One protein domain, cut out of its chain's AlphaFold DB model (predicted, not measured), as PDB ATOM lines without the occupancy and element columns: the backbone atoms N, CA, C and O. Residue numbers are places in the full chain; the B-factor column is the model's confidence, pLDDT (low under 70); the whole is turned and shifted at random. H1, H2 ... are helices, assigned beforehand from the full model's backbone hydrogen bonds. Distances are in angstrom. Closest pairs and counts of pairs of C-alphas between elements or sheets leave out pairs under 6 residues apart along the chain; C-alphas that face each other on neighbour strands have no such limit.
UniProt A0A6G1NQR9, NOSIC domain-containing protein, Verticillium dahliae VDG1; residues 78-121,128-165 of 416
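Overview. This is residues 78 to 121 and 128 to 165 of the 416 residues of the protein "NOSIC domain-containing protein" of Verticillium dahliae VDG1 (UniProt A0A6G1NQR9). One long, kinked helix, H4, runs along a loose rod; H1 packs on one side of it, H3 and short H2 on another. The printed part has 82 residues with four named helices, H1 to H4 in chain order, and no named strand: all helix. The radius of gyration of the C-alphas is 16.7 A, the spans 53 by 24 by 15 A.

Arrangement. Start at H1, residues 78 to 87; it touches H4, residues 133 to 163, closest at C-alphas Val 85 and Leu 154, 6.2 A, at a shallow tilt of 32 degrees, the same way. H2, residues 96 to 99, touches H4, closest at C-alphas Val 96 and Val 155, 7.1 A. H3, residues 102 to 118, touches H4, closest at C-alphas Leu 102 and Ile 148, 7.3 A, at a steep tilt of 40 degrees, opposite ways. H1 and H3 are apart. Every O i to N i+4 pair is within hydrogen-bond range in H1 and H4, 11 of 13 in H3; H2 is too short for one.

Along the chain. Find C-alpha 78 at (218.655, 150.404, 209.645), where H1 begins. H3 runs 24.2 A. H4 runs 43.1 A, with a kink of 27 degrees near residue 146, to C-alpha 163 at (215.854, 167.376, 227.024).

Size, cuts and confidence. Residues 122 to 127 are not printed; C-alphas 121 and 128 are 17.2 A apart. Low-confidence residues include 78 to 95.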
ATOM      1  N   ALA A  78     218.783 150.074 208.216       54.72
ATOM      2  CA  ALA A  78     218.655 150.404 209.645       54.72
ATOM      3  C   ALA A  78     219.879 151.147 210.222       54.72
ATOM      4  O   ALA A  78     219.723 152.090 211.007       54.72
ATOM      5  N   GLU A  79     221.101 150.745 209.847       60.41
ATOM      6  CA  GLU A  79     222.320 151.467 210.240       60.41
ATOM      7  C   GLU A  79     222.448 152.791 209.478       60.41
ATOM      8  O   GLU A  79     222.768 153.815 210.092       60.41
ATOM      9  N   ASP A  80     222.100 152.812 208.188       64.81
ATOM     10  CA  ASP A  80     222.052 154.041 207.400       64.81
ATOM     11  C   ASP A  80     220.945 154.983 207.874       64.81
ATOM     12  O   ASP A  80     221.185 156.191 207.979       64.81
ATOM     13  N   ALA A  81     219.766 154.477 208.258       61.69
ATOM     14  CA  ALA A  81     218.737 155.302 208.886       61.69
ATOM     15  C   ALA A  81     219.248 155.917 210.189       61.69
ATOM     16  O   ALA A  81     219.106 157.122 210.386       61.69
ATOM     17  N   LYS A  82     219.918 155.143 211.053       65.81
ATOM     18  CA  LYS A  82     220.484 155.666 212.303       65.81
ATOM     19  C   LYS A  82     221.528 156.758 212.043       65.81
ATOM     20  O   LYS A  82     221.465 157.815 212.667       65.81
ATOM     21  N   ALA A  83     222.440 156.546 211.095       67.50
ATOM     22  CA  ALA A  83     223.474 157.519 210.739       67.50
ATOM     23  C   ALA A  83     222.901 158.779 210.058       67.50
ATOM     24  O   ALA A  83     223.372 159.899 210.283       67.50
ATOM     25  N   LYS A  84     221.862 158.624 209.230       68.12
ATOM     26  CA  LYS A  84     221.157 159.732 208.575       68.12
ATOM     27  C   LYS A  84     220.352 160.546 209.582       68.12
ATOM     28  O   LYS A  84     220.415 161.774 209.555       68.12
ATOM     29  N   VAL A  85     219.670 159.874 210.507       65.69
ATOM     30  CA  VAL A  85     218.948 160.503 211.616       65.69
ATOM     31  C   VAL A  85     219.920 161.239 212.530       65.69
ATOM     32  O   VAL A  85     219.638 162.374 212.897       65.69
ATOM     33  N   GLU A  86     221.102 160.690 212.822       64.19
ATOM     34  CA  GLU A  86     222.134 161.364 213.624       64.19
ATOM     35  C   GLU A  86     222.637 162.668 212.976       64.19
ATOM     36  O   GLU A  86     222.913 163.637 213.685       64.19
ATOM     37  N   LYS A  87     222.627 162.771 211.641       64.38
ATOM     38  CA  LYS A  87     222.963 164.012 210.918       64.38
ATOM     39  C   LYS A  87     221.830 165.047 210.850       64.38
ATOM     40  O   LYS A  87     222.111 166.216 210.591       64.38
ATOM     41  N   MET A  88     220.571 164.666 211.078       65.50
ATOM     42  CA  MET A  88     219.429 165.598 211.033       65.50
ATOM     43  C   MET A  88     219.416 166.531 212.250       65.50
ATOM     44  O   MET A  88     219.332 166.067 213.377       65.50
ATOM     45  N   GLN A  89     219.472 167.846 212.074       59.12
ATOM     46  CA  GLN A  89     219.360 168.775 213.206       59.12
ATOM     47  C   GLN A  89     217.882 168.948 213.577       59.12
ATOM     48  O   GLN A  89     217.167 169.702 212.923       59.12
ATOM     49  N   LEU A  90     217.421 168.234 214.607       65.31
ATOM     50  CA  LEU A  90     216.029 168.283 215.071       65.31
ATOM     51  C   LEU A  90     215.791 169.354 216.141       65.31
ATOM     52  O   LEU A  90     214.646 169.696 216.405       65.31
ATOM     53  N   GLY A  91     216.852 169.950 216.694       57.72
ATOM     54  CA  GLY A  91     216.747 171.016 217.699       57.72
ATOM     55  C   GLY A  91     216.077 172.312 217.218       57.72
ATOM     56  O   GLY A  91     215.765 173.165 218.038       57.72
ATOM     57  N   ALA A  92     215.851 172.478 215.908       58.69
ATOM     58  CA  ALA A  92     215.115 173.615 215.338       58.69
ATOM     59  C   ALA A  92     213.663 173.276 214.954       58.69
ATOM     60  O   ALA A  92     212.935 174.155 214.496       58.69
ATOM     61  N   VAL A  93     213.253 172.011 215.083       64.69
ATOM     62  CA  VAL A  93     211.894 171.568 214.769       64.69
ATOM     63  C   VAL A  93     211.101 171.502 216.070       64.69
ATOM     64  O   VAL A  93     211.533 170.862 217.024       64.69
ATOM     65  N   ASP A  94     209.956 172.185 216.102       61.25
ATOM     66  CA  ASP A  94     209.132 172.342 217.309       61.25
ATOM     67  C   ASP A  94     208.018 171.282 217.447       61.25
ATOM     68  O   ASP A  94     207.469 171.123 218.537       61.25
ATOM     69  N   ASP A  95     207.663 170.572 216.366       68.06
ATOM     70  CA  ASP A  95     206.575 169.581 216.348       68.06
ATOM     71  C   ASP A  95     207.059 168.209 215.860       68.06
ATOM     72  O   ASP A  95     207.458 168.036 214.704       68.06
ATOM     73  N   VAL A  96     206.949 167.202 216.729       72.81
ATOM     74  CA  VAL A  96     207.297 165.809 216.419       72.81
ATOM     75  C   VAL A  96     206.373 165.190 215.393       72.81
ATOM     76  O   VAL A  96     206.824 164.336 214.645       72.81
ATOM     77  N   ARG A  97     205.116 165.623 215.278       71.12
ATOM     78  CA  ARG A  97     204.180 165.060 214.289       71.12
ATOM     79  C   ARG A  97     204.561 165.410 212.855       71.12
ATOM     80  O   ARG A  97     204.176 164.700 211.932       71.12
ATOM     81  N   SER A  98     205.331 166.484 212.667       68.94
ATOM     82  CA  SER A  98     205.921 166.823 211.368       68.94
ATOM     83  C   SER A  98     207.078 165.895 210.987       68.94
ATOM     84  O   SER A  98     207.363 165.702 209.808       68.94
ATOM     85  N   VAL A  99     207.726 165.309 211.994       65.94
ATOM     86  CA  VAL A  99     208.927 164.483 211.868       65.94
ATOM     87  C   VAL A  99     208.572 162.989 211.867       65.94
ATOM     88  O   VAL A  99     209.160 162.224 211.112       65.94
ATOM     89  N   ALA A 100     207.581 162.587 212.663       73.94
ATOM     90  CA  ALA A 100     207.061 161.232 212.800       73.94
ATOM     91  C   ALA A 100     205.646 161.158 212.198       73.94
ATOM     92  O   ALA A 100     204.651 161.505 212.841       73.94
ATOM     93  N   SER A 101     205.566 160.738 210.935       77.69
ATOM     94  CA  SER A 101     204.318 160.697 210.156       77.69
ATOM     95  C   SER A 101     203.708 159.293 210.076       77.69
ATOM     96  O   SER A 101     202.525 159.151 209.752       77.69
ATOM     97  N   LEU A 102     204.463 158.252 210.444       78.62
ATOM     98  CA  LEU A 102     204.041 156.852 210.368       78.62
ATOM     99  C   LEU A 102     202.799 156.577 211.201       78.62
ATOM    100  O   LEU A 102     201.973 155.768 210.788       78.62
ATOM    101  N   MET A 103     202.610 157.275 212.325       73.19
ATOM    102  CA  MET A 103     201.406 157.129 213.147       73.19
ATOM    103  C   MET A 103     200.111 157.362 212.364       73.19
ATOM    104  O   MET A 103     199.154 156.616 212.553       73.19
ATOM    105  N   GLN A 104     200.107 158.308 211.420       79.44
ATOM    106  CA  GLN A 104     198.944 158.582 210.570       79.44
ATOM    107  C   GLN A 104     198.651 157.419 209.610       79.44
ATOM    108  O   GLN A 104     197.504 157.150 209.266       79.44
ATOM    109  N   THR A 105     199.694 156.706 209.181       80.25
ATOM    110  CA  THR A 105     199.573 155.552 208.278       80.25
ATOM    111  C   THR A 105     199.319 154.236 209.015       80.25
ATOM    112  O   THR A 105     198.736 153.315 208.444       80.25
ATOM    113  N   LEU A 106     199.719 154.142 210.287       79.25
ATOM    114  CA  LEU A 106     199.592 152.935 211.100       79.25
ATOM    115  C   LEU A 106     198.163 152.744 211.622       79.25
ATOM    116  O   LEU A 106     197.691 151.612 211.698       79.25
ATOM    117  N   GLU A 107     197.458 153.830 211.939       80.94
ATOM    118  CA  GLU A 107     196.077 153.812 212.439       80.94
ATOM    119  C   GLU A 107     195.107 152.984 211.562       80.94
ATOM    120  O   GLU A 107     194.516 152.029 212.078       80.94
ATOM    121  N   PRO A 108     195.004 153.205 210.234       84.75
ATOM    122  CA  PRO A 108     194.130 152.394 209.381       84.75
ATOM    123  C   PRO A 108     194.595 150.935 209.232       84.75
ATOM    124  O   PRO A 108     193.797 150.056 208.903       84.75
ATOM    125  N   VAL A 109     195.883 150.643 209.443       82.00
ATOM    126  CA  VAL A 109     196.425 149.276 209.368       82.00
ATOM    127  C   VAL A 109     196.097 148.497 210.637       82.00
ATOM    128  O   VAL A 109     195.675 147.343 210.551       82.00
ATOM    129  N   LEU A 110     196.210 149.130 211.805       81.81
ATOM    130  CA  LEU A 110     195.803 148.547 213.084       81.81
ATOM    131  C   LEU A 110     194.303 148.253 213.119       81.81
ATOM    132  O   LEU A 110     193.906 147.199 213.613       81.81
ATOM    133  N   GLU A 111     193.480 149.129 212.538       85.31
ATOM    134  CA  GLU A 111     192.043 148.886 212.417       85.31
ATOM    135  C   GLU A 111     191.755 147.638 211.569       85.31
ATOM    136  O   GLU A 111     190.995 146.764 211.988       85.31
ATOM    137  N   LYS A 112     192.426 147.487 210.419       79.75
ATOM    138  CA  LYS A 112     192.316 146.278 209.584       79.75
ATOM    139  C   LYS A 112     192.766 145.029 210.338       79.75
ATOM    140  O   LYS A 112     192.074 144.015 210.292       79.75
ATOM    141  N   ILE A 113     193.882 145.090 211.066       81.69
ATOM    142  CA  ILE A 113     194.356 143.971 211.895       81.69
ATOM    143  C   ILE A 113     193.294 143.588 212.933       81.69
ATOM    144  O   ILE A 113     192.966 142.409 213.054       81.69
ATOM    145  N   ALA A 114     192.706 144.560 213.635       81.94
ATOM    146  CA  ALA A 114     191.649 144.310 214.613       81.94
ATOM    147  C   ALA A 114     190.393 143.694 213.968       81.94
ATOM    148  O   ALA A 114     189.806 142.759 214.518       81.94
ATOM    149  N   GLN A 115     190.014 144.157 212.772       83.31
ATOM    150  CA  GLN A 115     188.907 143.593 211.997       83.31
ATOM    151  C   GLN A 115     189.160 142.113 211.659       83.31
ATOM    152  O   GLN A 115     188.329 141.270 212.004       83.31
ATOM    153  N   TYR A 116     190.324 141.767 211.097       73.88
ATOM    154  CA  TYR A 116     190.684 140.376 210.772       73.88
ATOM    155  C   TYR A 116     190.886 139.487 212.011       73.88
ATOM    156  O   TYR A 116     190.599 138.290 211.964       73.88
ATOM    157  N   GLN A 117     191.316 140.050 213.145       77.00
ATOM    158  CA  GLN A 117     191.395 139.329 214.422       77.00
ATOM    159  C   GLN A 117     190.013 139.010 215.005       77.00
ATOM    160  O   GLN A 117     189.821 137.943 215.590       77.00
ATOM    161  N   SER A 118     189.042 139.916 214.847       77.38
ATOM    162  CA  SER A 118     187.672 139.736 215.346       77.38
ATOM    163  C   SER A 118     186.828 138.776 214.499       77.38
ATOM    164  O   SER A 118     185.815 138.249 214.970       77.38
ATOM    165  N   GLN A 119     187.234 138.526 213.252       76.69
ATOM    166  CA  GLN A 119     186.495 137.684 212.324       76.69
ATOM    167  C   GLN A 119     186.810 136.194 212.577       76.69
ATOM    168  O   GLN A 119     187.977 135.790 212.564       76.69
ATOM    169  N   PRO A 120     185.798 135.330 212.814       62.34
ATOM    170  CA  PRO A 120     186.036 133.899 212.959       62.34
ATOM    171  C   PRO A 120     186.596 133.355 211.645       62.34
ATOM    172  O   PRO A 120     186.081 133.693 210.580       62.34
ATOM    173  N   ALA A 121     187.645 132.526 211.735       58.19
ATOM    174  CA  ALA A 121     188.378 131.979 210.594       58.19
ATOM    175  C   ALA A 121     187.426 131.611 209.449       58.19
ATOM    176  O   ALA A 121     186.623 130.679 209.582       58.19
ATOM    177  N   ASN A 128     194.513 131.211 194.962       69.00
ATOM    178  CA  ASN A 128     195.937 131.476 195.162       69.00
ATOM    179  C   ASN A 128     196.136 132.270 196.461       69.00
ATOM    180  O   ASN A 128     195.361 133.167 196.781       69.00
ATOM    181  N   ILE A 129     197.175 131.925 197.224       65.81
ATOM    182  CA  ILE A 129     197.449 132.525 198.540       65.81
ATOM    183  C   ILE A 129     197.856 134.007 198.437       65.81
ATOM    184  O   ILE A 129     197.693 134.756 199.395       65.81
ATOM    185  N   GLU A 130     198.363 134.409 197.269       68.25
ATOM    186  CA  GLU A 130     198.860 135.755 196.967       68.25
ATOM    187  C   GLU A 130     197.729 136.772 196.779       68.25
ATOM    188  O   GLU A 130     197.909 137.933 197.120       68.25
ATOM    189  N   ASP A 131     196.543 136.328 196.348       71.50
ATOM    190  CA  ASP A 131     195.363 137.186 196.169       71.50
ATOM    191  C   ASP A 131     194.606 137.428 197.489       71.50
ATOM    192  O   ASP A 131     193.576 138.108 197.525       71.50
ATOM    193  N   HIS A 132     195.065 136.831 198.596       75.69
ATOM    194  CA  HIS A 132     194.375 136.954 199.869       75.69
ATOM    195  C   HIS A 132     194.670 138.318 200.512       75.69
ATOM    196  O   HIS A 132     195.835 138.646 200.754       75.69
ATOM    197  N   PRO A 133     193.647 139.101 200.897       76.56
ATOM    198  CA  PRO A 133     193.867 140.413 201.501       76.56
ATOM    199  C   PRO A 133     194.660 140.345 202.822       76.56
ATOM    200  O   PRO A 133     195.395 141.278 203.136       76.56
ATOM    201  N   GLU A 134     194.604 139.227 203.565       77.38
ATOM    202  CA  GLU A 134     195.459 139.030 204.754       77.38
ATOM    203  C   GLU A 134     196.946 138.849 204.406       77.38
ATOM    204  O   GLU A 134     197.802 139.225 205.205       77.38
ATOM    205  N   TYR A 135     197.280 138.300 203.230       81.38
ATOM    206  CA  TYR A 135     198.674 138.159 202.798       81.38
ATOM    207  C   TYR A 135     199.288 139.534 202.509       81.38
ATOM    208  O   TYR A 135     200.374 139.845 203.000       81.38
ATOM    209  N   HIS A 136     198.551 140.409 201.814       80.75
ATOM    210  CA  HIS A 136     198.963 141.801 201.616       80.75
ATOM    211  C   HIS A 136     199.091 142.567 202.938       80.75
ATOM    212  O   HIS A 136     200.056 143.307 203.112       80.75
ATOM    213  N   LEU A 137     198.173 142.354 203.888       82.81
ATOM    214  CA  LEU A 137     198.247 142.973 205.213       82.81
ATOM    215  C   LEU A 137     199.488 142.524 205.995       82.81
ATOM    216  O   LEU A 137     200.113 143.342 206.666       82.81
ATOM    217  N   LEU A 138     199.873 141.250 205.901       81.00
ATOM    218  CA  LEU A 138     201.072 140.732 206.562       81.00
ATOM    219  C   LEU A 138     202.349 141.339 205.971       81.00
ATOM    220  O   LEU A 138     203.217 141.790 206.718       81.00
ATOM    221  N   THR A 139     202.445 141.394 204.641       84.06
ATOM    222  CA  THR A 139     203.576 142.023 203.945       84.06
ATOM    223  C   THR A 139     203.668 143.514 204.277       84.06
ATOM    224  O   THR A 139     204.746 144.005 204.609       84.06
ATOM    225  N   GLN A 140     202.533 144.223 204.286       83.69
ATOM    226  CA  GLN A 140     202.462 145.619 204.729       83.69
ATOM    227  C   GLN A 140     202.882 145.776 206.194       83.69
ATOM    228  O   GLN A 140     203.643 146.683 206.513       83.69
ATOM    229  N   SER A 141     202.460 144.874 207.083       83.94
ATOM    230  CA  SER A 141     202.825 144.913 208.507       83.94
ATOM    231  C   SER A 141     204.324 144.692 208.728       83.94
ATOM    232  O   SER A 141     204.917 145.326 209.599       83.94
ATOM    233  N   ASN A 142     204.952 143.820 207.936       85.31
ATOM    234  CA  ASN A 142     206.394 143.593 207.998       85.31
ATOM    235  C   ASN A 142     207.173 144.845 207.566       85.31
ATOM    236  O   ASN A 142     208.053 145.288 208.295       85.31
ATOM    237  N   SER A 143     206.769 145.471 206.456       86.31
ATOM    238  CA  SER A 143     207.361 146.735 206.003       86.31
ATOM    239  C   SER A 143     207.168 147.865 207.023       86.31
ATOM    240  O   SER A 143     208.115 148.581 207.340       86.31
ATOM    241  N   LEU A 144     205.971 147.990 207.605       85.69
ATOM    242  CA  LEU A 144     205.697 148.981 208.647       85.69
ATOM    243  C   LEU A 144     206.511 148.732 209.918       85.69
ATOM    244  O   LEU A 144     206.858 149.692 210.589       85.69
ATOM    245  N   SER A 145     206.859 147.482 210.237       83.50
ATOM    246  CA  SER A 145     207.684 147.171 211.413       83.50
ATOM    247  C   SER A 145     209.079 147.796 211.303       83.50
ATOM    248  O   SER A 145     209.541 148.418 212.252       83.50
ATOM    249  N   THR A 146     209.705 147.728 210.124       85.94
ATOM    250  CA  THR A 146     210.996 148.390 209.867       85.94
ATOM    251  C   THR A 146     210.885 149.913 209.938       85.94
ATOM    252  O   THR A 146     211.753 150.578 210.500       85.94
ATOM    253  N   LEU A 147     209.792 150.480 209.419       85.19
ATOM    254  CA  LEU A 147     209.543 151.922 209.500       85.19
ATOM    255  C   LEU A 147     209.315 152.389 210.947       85.19
ATOM    256  O   LEU A 147     209.776 153.469 211.314       85.19
ATOM    257  N   ILE A 148     208.654 151.571 211.778       86.94
ATOM    258  CA  ILE A 148     208.463 151.846 213.209       86.94
ATOM    259  C   ILE A 148     209.823 151.942 213.903       86.94
ATOM    260  O   ILE A 148     210.055 152.900 214.639       86.94
ATOM    261  N   ASP A 149     210.735 151.003 213.646       85.31
ATOM    262  CA  ASP A 149     212.073 151.028 214.245       85.31
ATOM    263  C   ASP A 149     212.847 152.302 213.857       85.31
ATOM    264  O   ASP A 149     213.488 152.927 214.709       85.31
ATOM    265  N   GLY A 150     212.725 152.746 212.601       85.56
ATOM    266  CA  GLY A 150     213.304 154.006 212.126       85.56
ATOM    267  C   GLY A 150     212.731 155.245 212.827       85.56
ATOM    268  O   GLY A 150     213.485 156.110 213.284       85.56
ATOM    269  N   GLU A 151     211.405 155.330 212.975       85.56
ATOM    270  CA  GLU A 151     210.767 156.456 213.669       85.56
ATOM    271  C   GLU A 151     211.036 156.464 215.178       85.56
ATOM    272  O   GLU A 151     211.199 157.538 215.759       85.56
ATOM    273  N   ILE A 152     211.160 155.301 215.826       85.69
ATOM    274  CA  ILE A 152     211.528 155.223 217.249       85.69
ATOM    275  C   ILE A 152     212.867 155.927 217.490       85.69
ATOM    276  O   ILE A 152     212.999 156.698 218.445       85.69
ATOM    277  N   ILE A 153     213.853 155.697 216.617       86.31
ATOM    278  CA  ILE A 153     215.171 156.342 216.700       86.31
ATOM    279  C   ILE A 153     215.043 157.855 216.490       86.31
ATOM    280  O   ILE A 153     215.665 158.632 217.217       86.31
ATOM    281  N   LEU A 154     214.217 158.276 215.534       84.56
ATOM    282  CA  LEU A 154     213.975 159.681 215.214       84.56
ATOM    283  C   LEU A 154     213.332 160.442 216.383       84.56
ATOM    284  O   LEU A 154     213.824 161.500 216.776       84.56
ATOM    285  N   VAL A 155     212.286 159.882 216.993       85.06
ATOM    286  CA  VAL A 155     211.629 160.474 218.165       85.06
ATOM    287  C   VAL A 155     212.559 160.461 219.376       85.06
ATOM    288  O   VAL A 155     212.633 161.444 220.106       85.06
ATOM    289  N   HIS A 156     213.313 159.382 219.590       87.31
ATOM    290  CA  HIS A 156     214.302 159.333 220.665       87.31
ATOM    291  C   HIS A 156     215.358 160.432 220.516       87.31
ATOM    292  O   HIS A 156     215.698 161.090 221.500       87.31
ATOM    293  N   LYS A 157     215.838 160.667 219.290       86.94
ATOM    294  CA  LYS A 157     216.744 161.774 219.001       86.94
ATOM    295  C   LYS A 157     216.088 163.127 219.279       86.94
ATOM    296  O   LYS A 157     216.707 163.965 219.920       86.94
ATOM    297  N   TYR A 158     214.845 163.324 218.847       85.81
ATOM    298  CA  TYR A 158     214.111 164.555 219.127       85.81
ATOM    299  C   TYR A 158     214.029 164.830 220.636       85.81
ATOM    300  O   TYR A 158     214.422 165.900 221.090       85.81
ATOM    301  N   ILE A 159     213.563 163.856 221.429       85.62
ATOM    302  CA  ILE A 159     213.416 164.029 222.885       85.62
ATOM    303  C   ILE A 159     214.777 164.331 223.512       85.62
ATOM    304  O   ILE A 159     214.875 165.193 224.376       85.62
ATOM    305  N   ARG A 160     215.836 163.657 223.060       85.50
ATOM    306  CA  ARG A 160     217.200 163.891 223.531       85.50
ATOM    307  C   ARG A 160     217.689 165.307 223.243       85.50
ATOM    308  O   ARG A 160     218.211 165.942 224.153       85.50
ATOM    309  N   ASP A 161     217.540 165.793 222.014       85.38
ATOM    310  CA  ASP A 161     218.034 167.115 221.613       85.38
ATOM    311  C   ASP A 161     217.364 168.228 222.441       85.38
ATOM    312  O   ASP A 161     218.034 169.169 222.867       85.38
ATOM    313  N   HIS A 162     216.067 168.082 222.731       82.50
ATOM    314  CA  HIS A 162     215.311 169.030 223.558       82.50
ATOM    315  C   HIS A 162     215.611 168.873 225.064       82.50
ATOM    316  O   HIS A 162     215.928 169.858 225.732       82.50
ATOM    317  N   TYR A 163     215.649 167.641 225.589       85.50
ATOM    318  CA  TYR A 163     215.854 167.376 227.024       85.50
ATOM    319  C   TYR A 163     217.319 167.515 227.484       85.50
ATOM    320  O   TYR A 163     217.602 167.634 228.682       85.50
ATOM    321  N   SER A 164     218.278 167.544 226.550       86.06
ATOM    322  CA  SER A 164     219.711 167.728 226.833       86.06
ATOM    323  C   SER A 164     220.007 169.032 227.590       86.06
ATOM    324  O   SER A 164     220.920 169.087 228.415       86.06
ATOM    325  N   ILE A 165     219.177 170.066 227.406       82.94
ATOM    326  CA  ILE A 165     219.285 171.346 228.129       82.94
ATOM    327  C   ILE A 165     219.098 171.144 229.643       82.94
ATOM    328  O   ILE A 165     219.737 171.824 230.459       82.94
TER     329      ILE A 165